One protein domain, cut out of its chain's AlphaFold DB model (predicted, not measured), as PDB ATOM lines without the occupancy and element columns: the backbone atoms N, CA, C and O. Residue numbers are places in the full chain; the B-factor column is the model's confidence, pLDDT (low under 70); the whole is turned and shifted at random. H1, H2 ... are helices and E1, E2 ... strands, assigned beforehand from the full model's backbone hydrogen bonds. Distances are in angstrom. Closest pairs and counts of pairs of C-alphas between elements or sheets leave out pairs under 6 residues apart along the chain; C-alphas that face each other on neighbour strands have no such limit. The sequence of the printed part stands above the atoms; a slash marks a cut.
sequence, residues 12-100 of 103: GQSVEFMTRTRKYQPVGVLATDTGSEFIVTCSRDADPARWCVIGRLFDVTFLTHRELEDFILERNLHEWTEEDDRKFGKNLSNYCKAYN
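This is residues 12 to 100 of the 103 residues of an uncharacterized protein of Ruminococcus sp. OF02-6 (UniProt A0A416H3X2). A twisted four-stranded sheet lies between helix H1 over one face and helix H2 over the other; H4 packs beside edge strand E1, and H3 lies off the sheet. The printed part has 89 residues with four named helices and four named strands, in the order H1 E1 E2 E3 E4 H2 H3 H4. The sheet, in that strand order, is antiparallel, and the class is mixed, helices and strands. The whole is compact, with a radius of gyration of the C-alphas of 12.6 A and spans of 38 by 28 by 25 A.

H1, residues 12 to 20, begins with C-alpha 12 at (135.698, 151.047, 119.129). E1, residues 24 to 31, is 20.0 A long and bends by 59 degrees at residue 27. E2, residues 37 to 43, is 19.9 A long. E3 is residues 51 to 54 and E4 residues 59 to 62. H2, residues 65 to 74, is 14.3 A long. H3 is residues 82 to 88; H4, residues 93 to 99, ends with C-alpha 99 at (150.648, 152.769, 121.796).

E1 to E4 form a meander, each strand the antiparallel neighbour of the one before, in three hairpins; N 27 and O 40 are 2.9 A apart, N 41 and O 52 2.8 A, and N 53 and O 60 2.9 A, within hydrogen-bond range. H1 runs along the strands over E2, at a height over the sheet of 9.0 A; the closest C-alphas of H1 and E2, Val 15 and Ile 39, are 7.7 A apart. H2, on the opposite face, runs along the strands over E3 at 9.0 A, giving three layers, helices on both faces. H4 is on the same face as H1, only just over none of the strands, with 2 C-alphas falling on E1; its closest C-alpha pair with E1 is Gly 28 and Cys 96, 4.4 A. H3 is not on the sheet and only just touches H4, with 3 pairs of C-alphas within 8 A, the closest Glu 82 and Ser 93, 5.4 A. In H1, H2, H3 and H4 every O i to N i+4 pair is within hydrogen-bond range.

The two C-alphas farthest apart, Asp 47 and Lys 87, are 38.2 A apart. The printed part has no cut, and no link is long. The model's pLDDT is under 70 at residues 12 to 22, 45 to 49 and 99 to 100.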
ATOM      1  N   GLY A  12     135.092 151.287 120.440       55.44
ATOM      2  CA  GLY A  12     135.698 151.047 119.129       55.44
ATOM      3  C   GLY A  12     135.242 152.015 118.028       55.44
ATOM      4  O   GLY A  12     136.071 152.455 117.244       55.44
ATOM      5  N   GLN A  13     133.970 152.418 117.992       56.28
ATOM      6  CA  GLN A  13     133.424 153.343 116.987       56.28
ATOM      7  C   GLN A  13     133.885 154.791 117.203       56.28
ATOM      8  O   GLN A  13     134.155 155.492 116.228       56.28
ATOM      9  N   SER A  14     134.014 155.243 118.454       58.78
ATOM     10  CA  SER A  14     134.526 156.584 118.795       58.78
ATOM     11  C   SER A  14     135.994 156.714 118.418       58.78
ATOM     12  O   SER A  14     136.401 157.673 117.762       58.78
ATOM     13  N   VAL A  15     136.780 155.698 118.773       58.09
ATOM     14  CA  VAL A  15     138.188 155.609 118.401       58.09
ATOM     15  C   VAL A  15     138.354 155.519 116.900       58.09
ATOM     16  O   VAL A  15     139.184 156.237 116.349       58.09
ATOM     17  N   GLU A  16     137.573 154.682 116.223       60.03
ATOM     18  CA  GLU A  16     137.635 154.552 114.771       60.03
ATOM     19  C   GLU A  16     137.291 155.882 114.091       60.03
ATOM     20  O   GLU A  16     137.996 156.301 113.174       60.03
ATOM     21  N   PHE A  17     136.278 156.603 114.578       56.62
ATOM     22  CA  PHE A  17     135.929 157.927 114.074       56.62
ATOM     23  C   PHE A  17     137.068 158.937 114.282       56.62
ATOM     24  O   PHE A  17     137.530 159.537 113.310       56.62
ATOM     25  N   MET A  18     137.589 159.086 115.506       58.88
ATOM     26  CA  MET A  18     138.662 160.053 115.781       58.88
ATOM     27  C   MET A  18     139.966 159.701 115.056       58.88
ATOM     28  O   MET A  18     140.594 160.583 114.465       58.88
ATOM     29  N   THR A  19     140.313 158.416 114.987       58.66
ATOM     30  CA  THR A  19     141.474 157.920 114.233       58.66
ATOM     31  C   THR A  19     141.309 158.180 112.732       58.66
ATOM     32  O   THR A  19     142.256 158.612 112.071       58.66
ATOM     33  N   ARG A  20     140.097 158.010 112.172       57.75
ATOM     34  CA  ARG A  20     139.800 158.325 110.760       57.75
ATOM     35  C   ARG A  20     139.901 159.811 110.452       57.75
ATOM     36  O   ARG A  20     140.305 160.154 109.343       57.75
ATOM     37  N   THR A  21     139.620 160.692 111.415       59.81
ATOM     38  CA  THR A  21     139.853 162.135 111.227       59.81
ATOM     39  C   THR A  21     141.338 162.517 111.187       59.81
ATOM     40  O   THR A  21     141.640 163.673 110.905       59.81
ATOM     41  N   ARG A  22     142.265 161.571 111.428       58.22
ATOM     42  CA  ARG A  22     143.737 161.715 111.414       58.22
ATOM     43  C   ARG A  22     144.335 162.748 112.379       58.22
ATOM     44  O   ARG A  22     145.554 162.829 112.461       58.22
ATOM     45  N   LYS A  23     143.514 163.489 113.127       72.75
ATOM     46  CA  LYS A  23     143.949 164.575 114.025       72.75
ATOM     47  C   LYS A  23     144.299 164.120 115.437       72.75
ATOM     48  O   LYS A  23     145.009 164.841 116.132       72.75
ATOM     49  N   TYR A  24     143.799 162.958 115.850       78.75
ATOM     50  CA  TYR A  24     144.026 162.377 117.168       78.75
ATOM     51  C   TYR A  24     144.533 160.952 117.021       78.75
ATOM     52  O   TYR A  24     144.063 160.202 116.161       78.75
ATOM     53  N   GLN A  25     145.496 160.594 117.863       81.31
ATOM     54  CA  GLN A  25     145.998 159.238 117.977       81.31
ATOM     55  C   GLN A  25     145.693 158.671 119.356       81.31
ATOM     56  O   GLN A  25     145.831 159.390 120.347       81.31
ATOM     57  N   PRO A  26     145.292 157.400 119.436       83.12
ATOM     58  CA  PRO A  26     145.206 156.710 120.708       83.12
ATOM     59  C   PRO A  26     146.581 156.605 121.363       83.12
ATOM     60  O   PRO A  26     147.584 156.422 120.675       83.12
ATOM     61  N   VAL A  27     146.601 156.753 122.682       85.06
ATOM     62  CA  VAL A  27     147.819 156.693 123.503       85.06
ATOM     63  C   VAL A  27     147.693 155.683 124.641       85.06
ATOM     64  O   VAL A  27     148.699 155.182 125.108       85.06
ATOM     65  N   GLY A  28     146.479 155.296 125.035       87.38
ATOM     66  CA  GLY A  28     146.266 154.167 125.938       87.38
ATOM     67  C   GLY A  28     144.840 154.116 126.466       87.38
ATOM     68  O   GLY A  28     143.940 154.763 125.920       87.38
ATOM     69  N   VAL A  29     144.629 153.315 127.506       89.88
ATOM     70  CA  VAL A  29     143.317 153.098 128.120       89.88
ATOM     71  C   VAL A  29     143.439 153.317 129.621       89.88
ATOM     72  O   VAL A  29     144.332 152.768 130.254       89.88
ATOM     73  N   LEU A  30     142.526 154.102 130.181       91.69
ATOM     74  CA  LEU A  30     142.343 154.269 131.616       91.69
ATOM     75  C   LEU A  30     141.166 153.425 132.098       91.69
ATOM     76  O   LEU A  30     140.239 153.116 131.343       91.69
ATOM     77  N   ALA A  31     141.179 153.093 133.376       92.38
ATOM     78  CA  ALA A  31     140.194 152.275 134.043       92.38
ATOM     79  C   ALA A  31     139.784 152.912 135.372       92.38
ATOM     80  O   ALA A  31     140.577 153.558 136.048       92.38
ATOM     81  N   THR A  32     138.531 152.698 135.760       91.69
ATOM     82  CA  THR A  32     138.125 152.770 137.176       91.69
ATOM     83  C   THR A  32     138.292 151.397 137.825       91.69
ATOM     84  O   THR A  32     138.150 150.381 137.141       91.69
ATOM     85  N   ASP A  33     138.369 151.341 139.154       89.31
ATOM     86  CA  ASP A  33     138.367 150.088 139.937       89.31
ATOM     87  C   ASP A  33     137.172 149.151 139.673       89.31
ATOM     88  O   ASP A  33     137.228 147.948 139.961       89.31
ATOM     89  N   THR A  34     136.083 149.698 139.119       89.19
ATOM     90  CA  THR A  34     134.855 148.973 138.748       89.19
ATOM     91  C   THR A  34     134.861 148.415 137.320       89.19
ATOM     92  O   THR A  34     133.903 147.753 136.925       89.19
ATOM     93  N   GLY A  35     135.918 148.658 136.538       85.56
ATOM     94  CA  GLY A  35     136.080 148.115 135.182       85.56
ATOM     95  C   GLY A  35     135.444 148.942 134.066       85.56
ATOM     96  O   GLY A  35     135.326 148.461 132.930       85.56
ATOM     97  N   SER A  36     135.030 150.178 134.371       88.94
ATOM     98  CA  SER A  36     134.744 151.181 133.341       88.94
ATOM     99  C   SER A  36     136.047 151.636 132.697       88.94
ATOM    100  O   SER A  36     136.965 152.045 133.399       88.94
ATOM    101  N   GLU A  37     136.103 151.544 131.377       88.38
ATOM    102  CA  GLU A  37     137.252 151.834 130.531       88.38
ATOM    103  C   GLU A  37     137.069 153.162 129.787       88.38
ATOM    104  O   GLU A  37     135.963 153.493 129.340       88.38
ATOM    105  N   PHE A  38     138.166 153.891 129.620       89.06
ATOM    106  CA  PHE A  38     138.217 155.157 128.909       89.06
ATOM    107  C   PHE A  38     139.415 155.165 127.974       89.06
ATOM    108  O   PHE A  38     140.529 154.876 128.398       89.06
ATOM    109  N   ILE A  39     139.212 155.510 126.708       88.31
ATOM    110  CA  ILE A  39     140.329 155.600 125.767       88.31
ATOM    111  C   ILE A  39     140.899 156.998 125.798       88.31
ATOM    112  O   ILE A  39     140.180 157.978 125.623       88.31
ATOM    113  N   VAL A  40     142.208 157.072 125.967       87.69
ATOM    114  CA  VAL A  40     142.929 158.327 125.917       87.69
ATOM    115  C   VAL A  40     143.519 158.499 124.532       87.69
ATOM    116  O   VAL A  40     144.136 157.595 123.958       87.69
ATOM    117  N   THR A  41     143.324 159.686 123.985       87.00
ATOM    118  CA  THR A  41     143.882 160.102 122.707       87.00
ATOM    119  C   THR A  41     144.595 161.436 122.864       87.00
ATOM    120  O   THR A  41     144.238 162.248 123.716       87.00
ATOM    121  N   CYS A  42     145.593 161.673 122.026       85.81
ATOM    122  CA  CYS A  42     146.336 162.922 121.972       85.81
ATOM    123  C   CYS A  42     146.341 163.443 120.534       85.81
ATOM    124  O   CYS A  42     146.385 162.665 119.574       85.81
ATOM    125  N   SER A  43     146.236 164.757 120.362       84.38
ATOM    126  CA  SER A  43     146.295 165.359 119.038       84.38
ATOM    127  C   SER A  43     147.692 165.211 118.434       84.38
ATOM    128  O   SER A  43     148.689 165.422 119.115       84.38
ATOM    129  N   ARG A  44     147.761 164.870 117.143       75.56
ATOM    130  CA  ARG A  44     149.030 164.745 116.406       75.56
ATOM    131  C   ARG A  44     149.653 166.091 116.036       75.56
ATOM    132  O   ARG A  44     150.871 166.186 115.985       75.56
ATOM    133  N   ASP A  45     148.812 167.096 115.791       67.56
ATOM    134  CA  ASP A  45     149.206 168.349 115.127       67.56
ATOM    135  C   ASP A  45     148.840 169.613 115.932       67.56
ATOM    136  O   ASP A  45     148.973 170.726 115.422       67.56
ATOM    137  N   ALA A  46     148.301 169.485 117.150       58.78
ATOM    138  CA  ALA A  46     147.868 170.646 117.929       58.78
ATOM    139  C   ALA A  46     149.018 171.265 118.738       58.78
ATOM    140  O   ALA A  46     149.695 170.566 119.487       58.78
ATOM    141  N   ASP A  47     149.158 172.589 118.638       52.97
ATOM    142  CA  ASP A  47     149.920 173.433 119.560       52.97
ATOM    143  C   ASP A  47     148.937 174.349 120.329       52.97
ATOM    144  O   ASP A  47     148.295 175.207 119.705       52.97
ATOM    145  N   PRO A  48     148.725 174.149 121.648       59.16
ATOM    146  CA  PRO A  48     149.285 173.077 122.476       59.16
ATOM    147  C   PRO A  48     148.602 171.716 122.239       59.16
ATOM    148  O   PRO A  48     147.455 171.640 121.780       59.16
ATOM    149  N   ALA A  49     149.319 170.637 122.578       65.31
ATOM    150  CA  ALA A  49     148.862 169.256 122.437       65.31
ATOM    151  C   ALA A  49     147.565 169.013 123.226       65.31
ATOM    152  O   ALA A  49     147.541 169.109 124.452       65.31
ATOM    153  N   ARG A  50     146.482 168.678 122.515       81.44
ATOM    154  CA  ARG A  50     145.163 168.429 123.118       81.44
ATOM    155  C   ARG A  50     144.995 166.959 123.459       81.44
ATOM    156  O   ARG A  50     145.143 166.110 122.580       81.44
ATOM    157  N   TRP A  51     144.620 166.679 124.697       87.06
ATOM    158  CA  TRP A  51     144.316 165.335 125.179       87.06
ATOM    159  C   TRP A  51     142.811 165.134 125.222       87.06
ATOM    160  O   TRP A  51     142.065 166.078 125.463       87.06
ATOM    161  N   CYS A  52     142.348 163.916 124.983       86.62
ATOM    162  CA  CYS A  52     140.938 163.587 125.093       86.62
ATOM    163  C   CYS A  52     140.765 162.207 125.716       86.62
ATOM    164  O   CYS A  52     141.358 161.238 125.243       86.62
ATOM    165  N   VAL A  53     139.940 162.139 126.758       88.19
ATOM    166  CA  VAL A  53     139.506 160.907 127.415       88.19
ATOM    167  C   VAL A  53     138.090 160.611 126.940       88.19
ATOM    168  O   VAL A  53     137.167 161.370 127.228       88.19
ATOM    169  N   ILE A  54     137.929 159.512 126.211       85.06
ATOM    170  CA  ILE A  54     136.660 159.056 125.644       85.06
ATOM    171  C   ILE A  54     136.087 157.968 126.535       85.06
ATOM    172  O   ILE A  54     136.685 156.900 126.686       85.06
ATOM    173  N   GLY A  55     134.902 158.211 127.078       81.88
ATOM    174  CA  GLY A  55     134.117 157.222 127.802       81.88
ATOM    175  C   GLY A  55     132.875 156.796 127.025       81.88
ATOM    176  O   GLY A  55     132.560 157.289 125.947       81.88
ATOM    177  N   ARG A  56     132.094 155.882 127.606       74.44
ATOM    178  CA  ARG A  56     130.807 155.478 127.004       74.44
ATOM    179  C   ARG A  56     129.722 156.552 127.102       74.44
ATOM    180  O   ARG A  56     128.767 156.518 126.332       74.44
ATOM    181  N   LEU A  57     129.817 157.428 128.104       75.06
ATOM    182  CA  LEU A  57     128.777 158.408 128.448       75.06
ATOM    183  C   LEU A  57     129.191 159.853 128.175       75.06
ATOM    184  O   LEU A  57     128.325 160.704 127.993       75.06
ATOM    185  N   PHE A  58     130.489 160.132 128.187       74.69
ATOM    186  CA  PHE A  58     131.031 161.465 127.992       74.69
ATOM    187  C   PHE A  58     132.451 161.366 127.452       74.69
ATOM    188  O   PHE A  58     133.149 160.389 127.727       74.69
ATOM    189  N   ASP A  59     132.862 162.438 126.786       81.56
ATOM    190  CA  ASP A  59     134.239 162.674 126.383       81.56
ATOM    191  C   ASP A  59     134.711 163.965 127.063       81.56
ATOM    192  O   ASP A  59     133.947 164.931 127.165       81.56
ATOM    193  N   VAL A  60     135.954 163.991 127.543       84.94
ATOM    194  CA  VAL A  60     136.572 165.185 128.142       84.94
ATOM    195  C   VAL A  60     137.823 165.529 127.366       84.94
ATOM    196  O   VAL A  60     138.633 164.654 127.082       84.94
ATOM    197  N   THR A  61     137.983 166.804 127.017       86.81
ATOM    198  CA  THR A  61     139.165 167.312 126.317       86.81
ATOM    199  C   THR A  61     139.955 168.236 127.234       86.81
ATOM    200  O   THR A  61     139.368 169.078 127.910       86.81
ATOM    201  N   PHE A  62     141.276 168.110 127.198       87.31
ATOM    202  CA  PHE A  62     142.236 168.892 127.968       87.31
ATOM    203  C   PHE A  62     143.210 169.592 127.018       87.31
ATOM    204  O   PHE A  62     143.540 169.066 125.949       87.31
ATOM    205  N   LEU A  63     143.660 170.791 127.385       85.06
ATOM    206  CA  LEU A  63     144.605 171.581 126.593       85.06
ATOM    207  C   LEU A  63     146.059 171.273 126.953       85.06
ATOM    208  O   LEU A  63     146.954 171.586 126.171       85.06
ATOM    209  N   THR A  64     146.293 170.676 128.123       84.94
ATOM    210  CA  THR A  64     147.623 170.304 128.611       84.94
ATOM    211  C   THR A  64     147.636 168.891 129.191       84.94
ATOM    212  O   THR A  64     146.604 168.367 129.602       84.94
ATOM    213  N   HIS A  65     148.824 168.279 129.260       85.50
ATOM    214  CA  HIS A  65     149.006 166.987 129.935       85.50
ATOM    215  C   HIS A  65     148.688 167.072 131.432       85.50
ATOM    216  O   HIS A  65     148.094 166.163 131.993       85.50
ATOM    217  N   ARG A  66     149.018 168.200 132.069       89.00
ATOM    218  CA  ARG A  66     148.784 168.397 133.501       89.00
ATOM    219  C   ARG A  66     147.300 168.344 133.868       89.00
ATOM    220  O   ARG A  66     146.938 167.712 134.844       89.00
ATOM    221  N   GLU A  67     146.441 168.961 133.059       90.62
ATOM    222  CA  GLU A  67     144.987 168.884 133.263       90.62
ATOM    223  C   GLU A  67     144.459 167.443 133.135       90.62
ATOM    224  O   GLU A  67     143.504 167.072 133.816       90.62
ATOM    225  N   LEU A  68     145.081 166.624 132.278       90.69
ATOM    226  CA  LEU A  68     144.774 165.198 132.183       90.69
ATOM    227  C   LEU A  68     145.238 164.441 133.439       90.69
ATOM    228  O   LEU A  68     144.464 163.650 133.970       90.69
ATOM    229  N   GLU A  69     146.462 164.675 133.917       90.75
ATOM    230  CA  GLU A  69     146.985 164.063 135.151       90.75
ATOM    231  C   GLU A  69     146.106 164.402 136.360       90.75
ATOM    232  O   GLU A  69     145.707 163.507 137.107       90.75
ATOM    233  N   ASP A  70     145.737 165.678 136.512       93.69
ATOM    234  CA  ASP A  70     144.844 166.139 137.575       93.69
ATOM    235  C   ASP A  70     143.495 165.401 137.495       93.69
ATOM    236  O   ASP A  70     143.006 164.880 138.496       93.69
ATOM    237  N   PHE A  71     142.928 165.248 136.290       91.81
ATOM    238  CA  PHE A  71     141.692 164.490 136.089       91.81
ATOM    239  C   PHE A  71     141.827 163.001 136.448       91.81
ATOM    240  O   PHE A  71     140.915 162.437 137.060       91.81
ATOM    241  N   ILE A  72     142.938 162.355 136.078       92.75
ATOM    242  CA  ILE A  72     143.226 160.952 136.418       92.75
ATOM    243  C   ILE A  72     143.234 160.779 137.939       92.75
ATOM    244  O   ILE A  72     142.551 159.893 138.460       92.75
ATOM    245  N   LEU A  73     143.941 161.660 138.651       93.06
ATOM    246  CA  LEU A  73     144.054 161.627 140.109       93.06
ATOM    247  C   LEU A  73     142.716 161.919 140.797       93.06
ATOM    248  O   LEU A  73     142.290 161.159 141.665       93.06
ATOM    249  N   GLU A  74     142.014 162.978 140.388       94.00
ATOM    250  CA  GLU A  74     140.715 163.366 140.957       94.00
ATOM    251  C   GLU A  74     139.650 162.275 140.810       94.00
ATOM    252  O   GLU A  74     138.747 162.153 141.643       94.00
ATOM    253  N   ARG A  75     139.727 161.487 139.733       90.75
ATOM    254  CA  ARG A  75     138.775 160.413 139.433       90.75
ATOM    255  C   ARG A  75     139.261 159.029 139.844       90.75
ATOM    256  O   ARG A  75     138.519 158.072 139.622       90.75
ATOM    257  N   ASN A  76     140.434 158.938 140.476       93.25
ATOM    258  CA  ASN A  76     141.076 157.688 140.877       93.25
ATOM    259  C   ASN A  76     141.126 156.679 139.716       93.25
ATOM    260  O   ASN A  76     140.656 155.547 139.834       93.25
ATOM    261  N   LEU A  77     141.601 157.145 138.560       93.06
ATOM    262  CA  LEU A  77     141.776 156.315 137.374       93.06
ATOM    263  C   LEU A  77     143.178 155.706 137.365       93.06
ATOM    264  O   LEU A  77     144.145 156.346 137.776       93.06
ATOM    265  N   HIS A  78     143.292 154.494 136.836       92.38
ATOM    266  CA  HIS A  78     144.568 153.818 136.597       92.38
ATOM    267  C   HIS A  78     144.689 153.381 135.139       92.38
ATOM    268  O   HIS A  78     143.689 153.274 134.433       92.38
ATOM    269  N   GLU A  79     145.907 153.137 134.660       91.62
ATOM    270  CA  GLU A  79     146.108 152.548 133.333       91.62
ATOM    271  C   GLU A  79     145.518 151.132 133.280       91.62
ATOM    272  O   GLU A  79     145.690 150.345 134.207       91.62
ATOM    273  N   TRP A  80     144.845 150.783 132.185       90.69
ATOM    274  CA  TRP A  80     144.308 149.444 131.982       90.69
ATOM    275  C   TRP A  80     145.428 148.412 131.809       90.69
ATOM    276  O   TRP A  80     146.225 148.483 130.871       90.69
ATOM    277  N   THR A  81     145.424 147.388 132.660       91.69
ATOM    278  CA  THR A  81     146.457 146.346 132.711       91.69
ATOM    279  C   THR A  81     145.956 144.971 132.248       91.69
ATOM    280  O   THR A  81     144.768 144.753 131.998       91.69
ATOM    281  N   GLU A  82     146.863 143.992 132.154       91.06
ATOM    282  CA  GLU A  82     146.488 142.580 131.960       91.06
ATOM    283  C   GLU A  82     145.643 142.027 133.123       91.06
ATOM    284  O   GLU A  82     144.822 141.127 132.932       91.06
ATOM    285  N   GLU A  83     145.814 142.570 134.331       92.75
ATOM    286  CA  GLU A  83     144.990 142.195 135.478       92.75
ATOM    287  C   GLU A  83     143.542 142.651 135.279       92.75
ATOM    288  O   GLU A  83     142.614 141.892 135.555       92.75
ATOM    289  N   ASP A  84     143.338 143.852 134.736       92.00
ATOM    290  CA  ASP A  84     142.008 144.359 134.398       92.00
ATOM    291  C   ASP A  84     141.363 143.529 133.279       92.00
ATOM    292  O   ASP A  84     140.175 143.204 133.357       92.00
ATOM    293  N   ASP A  85     142.141 143.105 132.276       91.00
ATOM    294  CA  ASP A  85     141.678 142.157 131.254       91.00
ATOM    295  C   ASP A  85     141.144 140.867 131.882       91.00
ATOM    296  O   ASP A  85     140.022 140.444 131.579       91.00
ATOM    297  N   ARG A  86     141.903 140.280 132.814       93.12
ATOM    298  CA  ARG A  86     141.502 139.073 133.548       93.12
ATOM    299  C   ARG A  86     140.268 139.310 134.417       93.12
ATOM    300  O   ARG A  86     139.351 138.491 134.410       93.12
ATOM    301  N   LYS A  87     140.245 140.410 135.170       93.88
ATOM    302  CA  LYS A  87     139.196 140.741 136.144       93.88
ATOM    303  C   LYS A  87     137.864 141.063 135.471       93.88
ATOM    304  O   LYS A  87     136.815 140.680 135.983       93.88
ATOM    305  N   PHE A  88     137.897 141.755 134.334       89.31
ATOM    306  CA  PHE A  88     136.698 142.251 133.652       89.31
ATOM    307  C   PHE A  88     136.364 141.505 132.356       89.31
ATOM    308  O   PHE A  88     135.373 141.843 131.707       89.31
ATOM    309  N   GLY A  89     137.154 140.494 131.982       88.44
ATOM    310  CA  GLY A  89     136.920 139.671 130.794       88.44
ATOM    311  C   GLY A  89     137.045 140.458 129.488       88.44
ATOM    312  O   GLY A  89     136.252 140.254 128.568       88.44
ATOM    313  N   LYS A  90     138.002 141.390 129.421       85.56
ATOM    314  CA  LYS A  90     138.290 142.213 128.234       85.56
ATOM    315  C   LYS A  90     139.710 141.949 127.731       85.56
ATOM    316  O   LYS A  90     140.429 141.132 128.291       85.56
ATOM    317  N   ASN A  91     140.077 142.587 126.621       86.56
ATOM    318  CA  ASN A  91     141.404 142.468 126.019       86.56
ATOM    319  C   ASN A  91     141.898 143.841 125.530       86.56
ATOM    320  O   ASN A  91     142.086 144.066 124.332       86.56
ATOM    321  N   LEU A  92     141.986 144.794 126.458       83.75
ATOM    322  CA  LEU A  92     142.383 146.180 126.213       83.75
ATOM    323  C   LEU A  92     143.850 146.443 126.578       83.75
ATOM    324  O   LEU A  92     144.411 147.415 126.080       83.75
ATOM    325  N   SER A  93     144.518 145.571 127.343       83.75
ATOM    326  CA  SER A  93     145.953 145.731 127.650       83.75
ATOM    327  C   SER A  93     146.830 145.712 126.390       83.75
ATOM    328  O   SER A  93     147.816 146.442 126.290       83.75
ATOM    329  N   ASN A  94     146.437 144.937 125.372       78.94
ATOM    330  CA  ASN A  94     147.096 144.928 124.063       78.94
ATOM    331  C   ASN A  94     147.043 146.294 123.370       78.94
ATOM    332  O   ASN A  94     147.948 146.637 122.610       78.94
ATOM    333  N   TYR A  95     146.002 147.079 123.649       75.19
ATOM    334  CA  TYR A  95     145.870 148.433 123.141       75.19
ATOM    335  C   TYR A  95     146.898 149.362 123.795       75.19
ATOM    336  O   TYR A  95     147.633 150.040 123.085       75.19
ATOM    337  N   CYS A  96     147.028 149.331 125.124       75.06
ATOM    338  CA  CYS A  96     148.036 150.115 125.850       75.06
ATOM    339  C   CYS A  96     149.465 149.794 125.377       75.06
ATOM    340  O   CYS A  96     150.244 150.701 125.083       75.06
ATOM    341  N   LYS A  97     149.778 148.505 125.187       75.50
ATOM    342  CA  LYS A  97     151.082 148.053 124.667       75.50
ATOM    343  C   LYS A  97     151.383 148.573 123.264       75.50
ATOM    344  O   LYS A  97     152.513 148.952 122.984       75.50
ATOM    345  N   ALA A  98     150.389 148.578 122.374       71.69
ATOM    346  CA  ALA A  98     150.580 149.005 120.988       71.69
ATOM    347  C   ALA A  98     150.913 150.500 120.860       71.69
ATOM    348  O   ALA A  98     151.546 150.899 119.882       71.69
ATOM    349  N   TYR A  99     150.497 151.314 121.833       68.19
ATOM    350  CA  TYR A  99     150.648 152.769 121.796       68.19
ATOM    351  C   TYR A  99     151.659 153.325 122.805       68.19
ATOM    352  O   TYR A  99     151.793 154.542 122.875       68.19
ATOM    353  N   ASN A 100     152.407 152.460 123.510       65.69
ATOM    354  CA  ASN A 100     153.349 152.834 124.574       65.69
ATOM    355  C   ASN A 100     152.721 153.851 125.530       65.69
ATOM    356  O   ASN A 100     153.161 154.998 125.560       65.69
TER     357      ASN A 100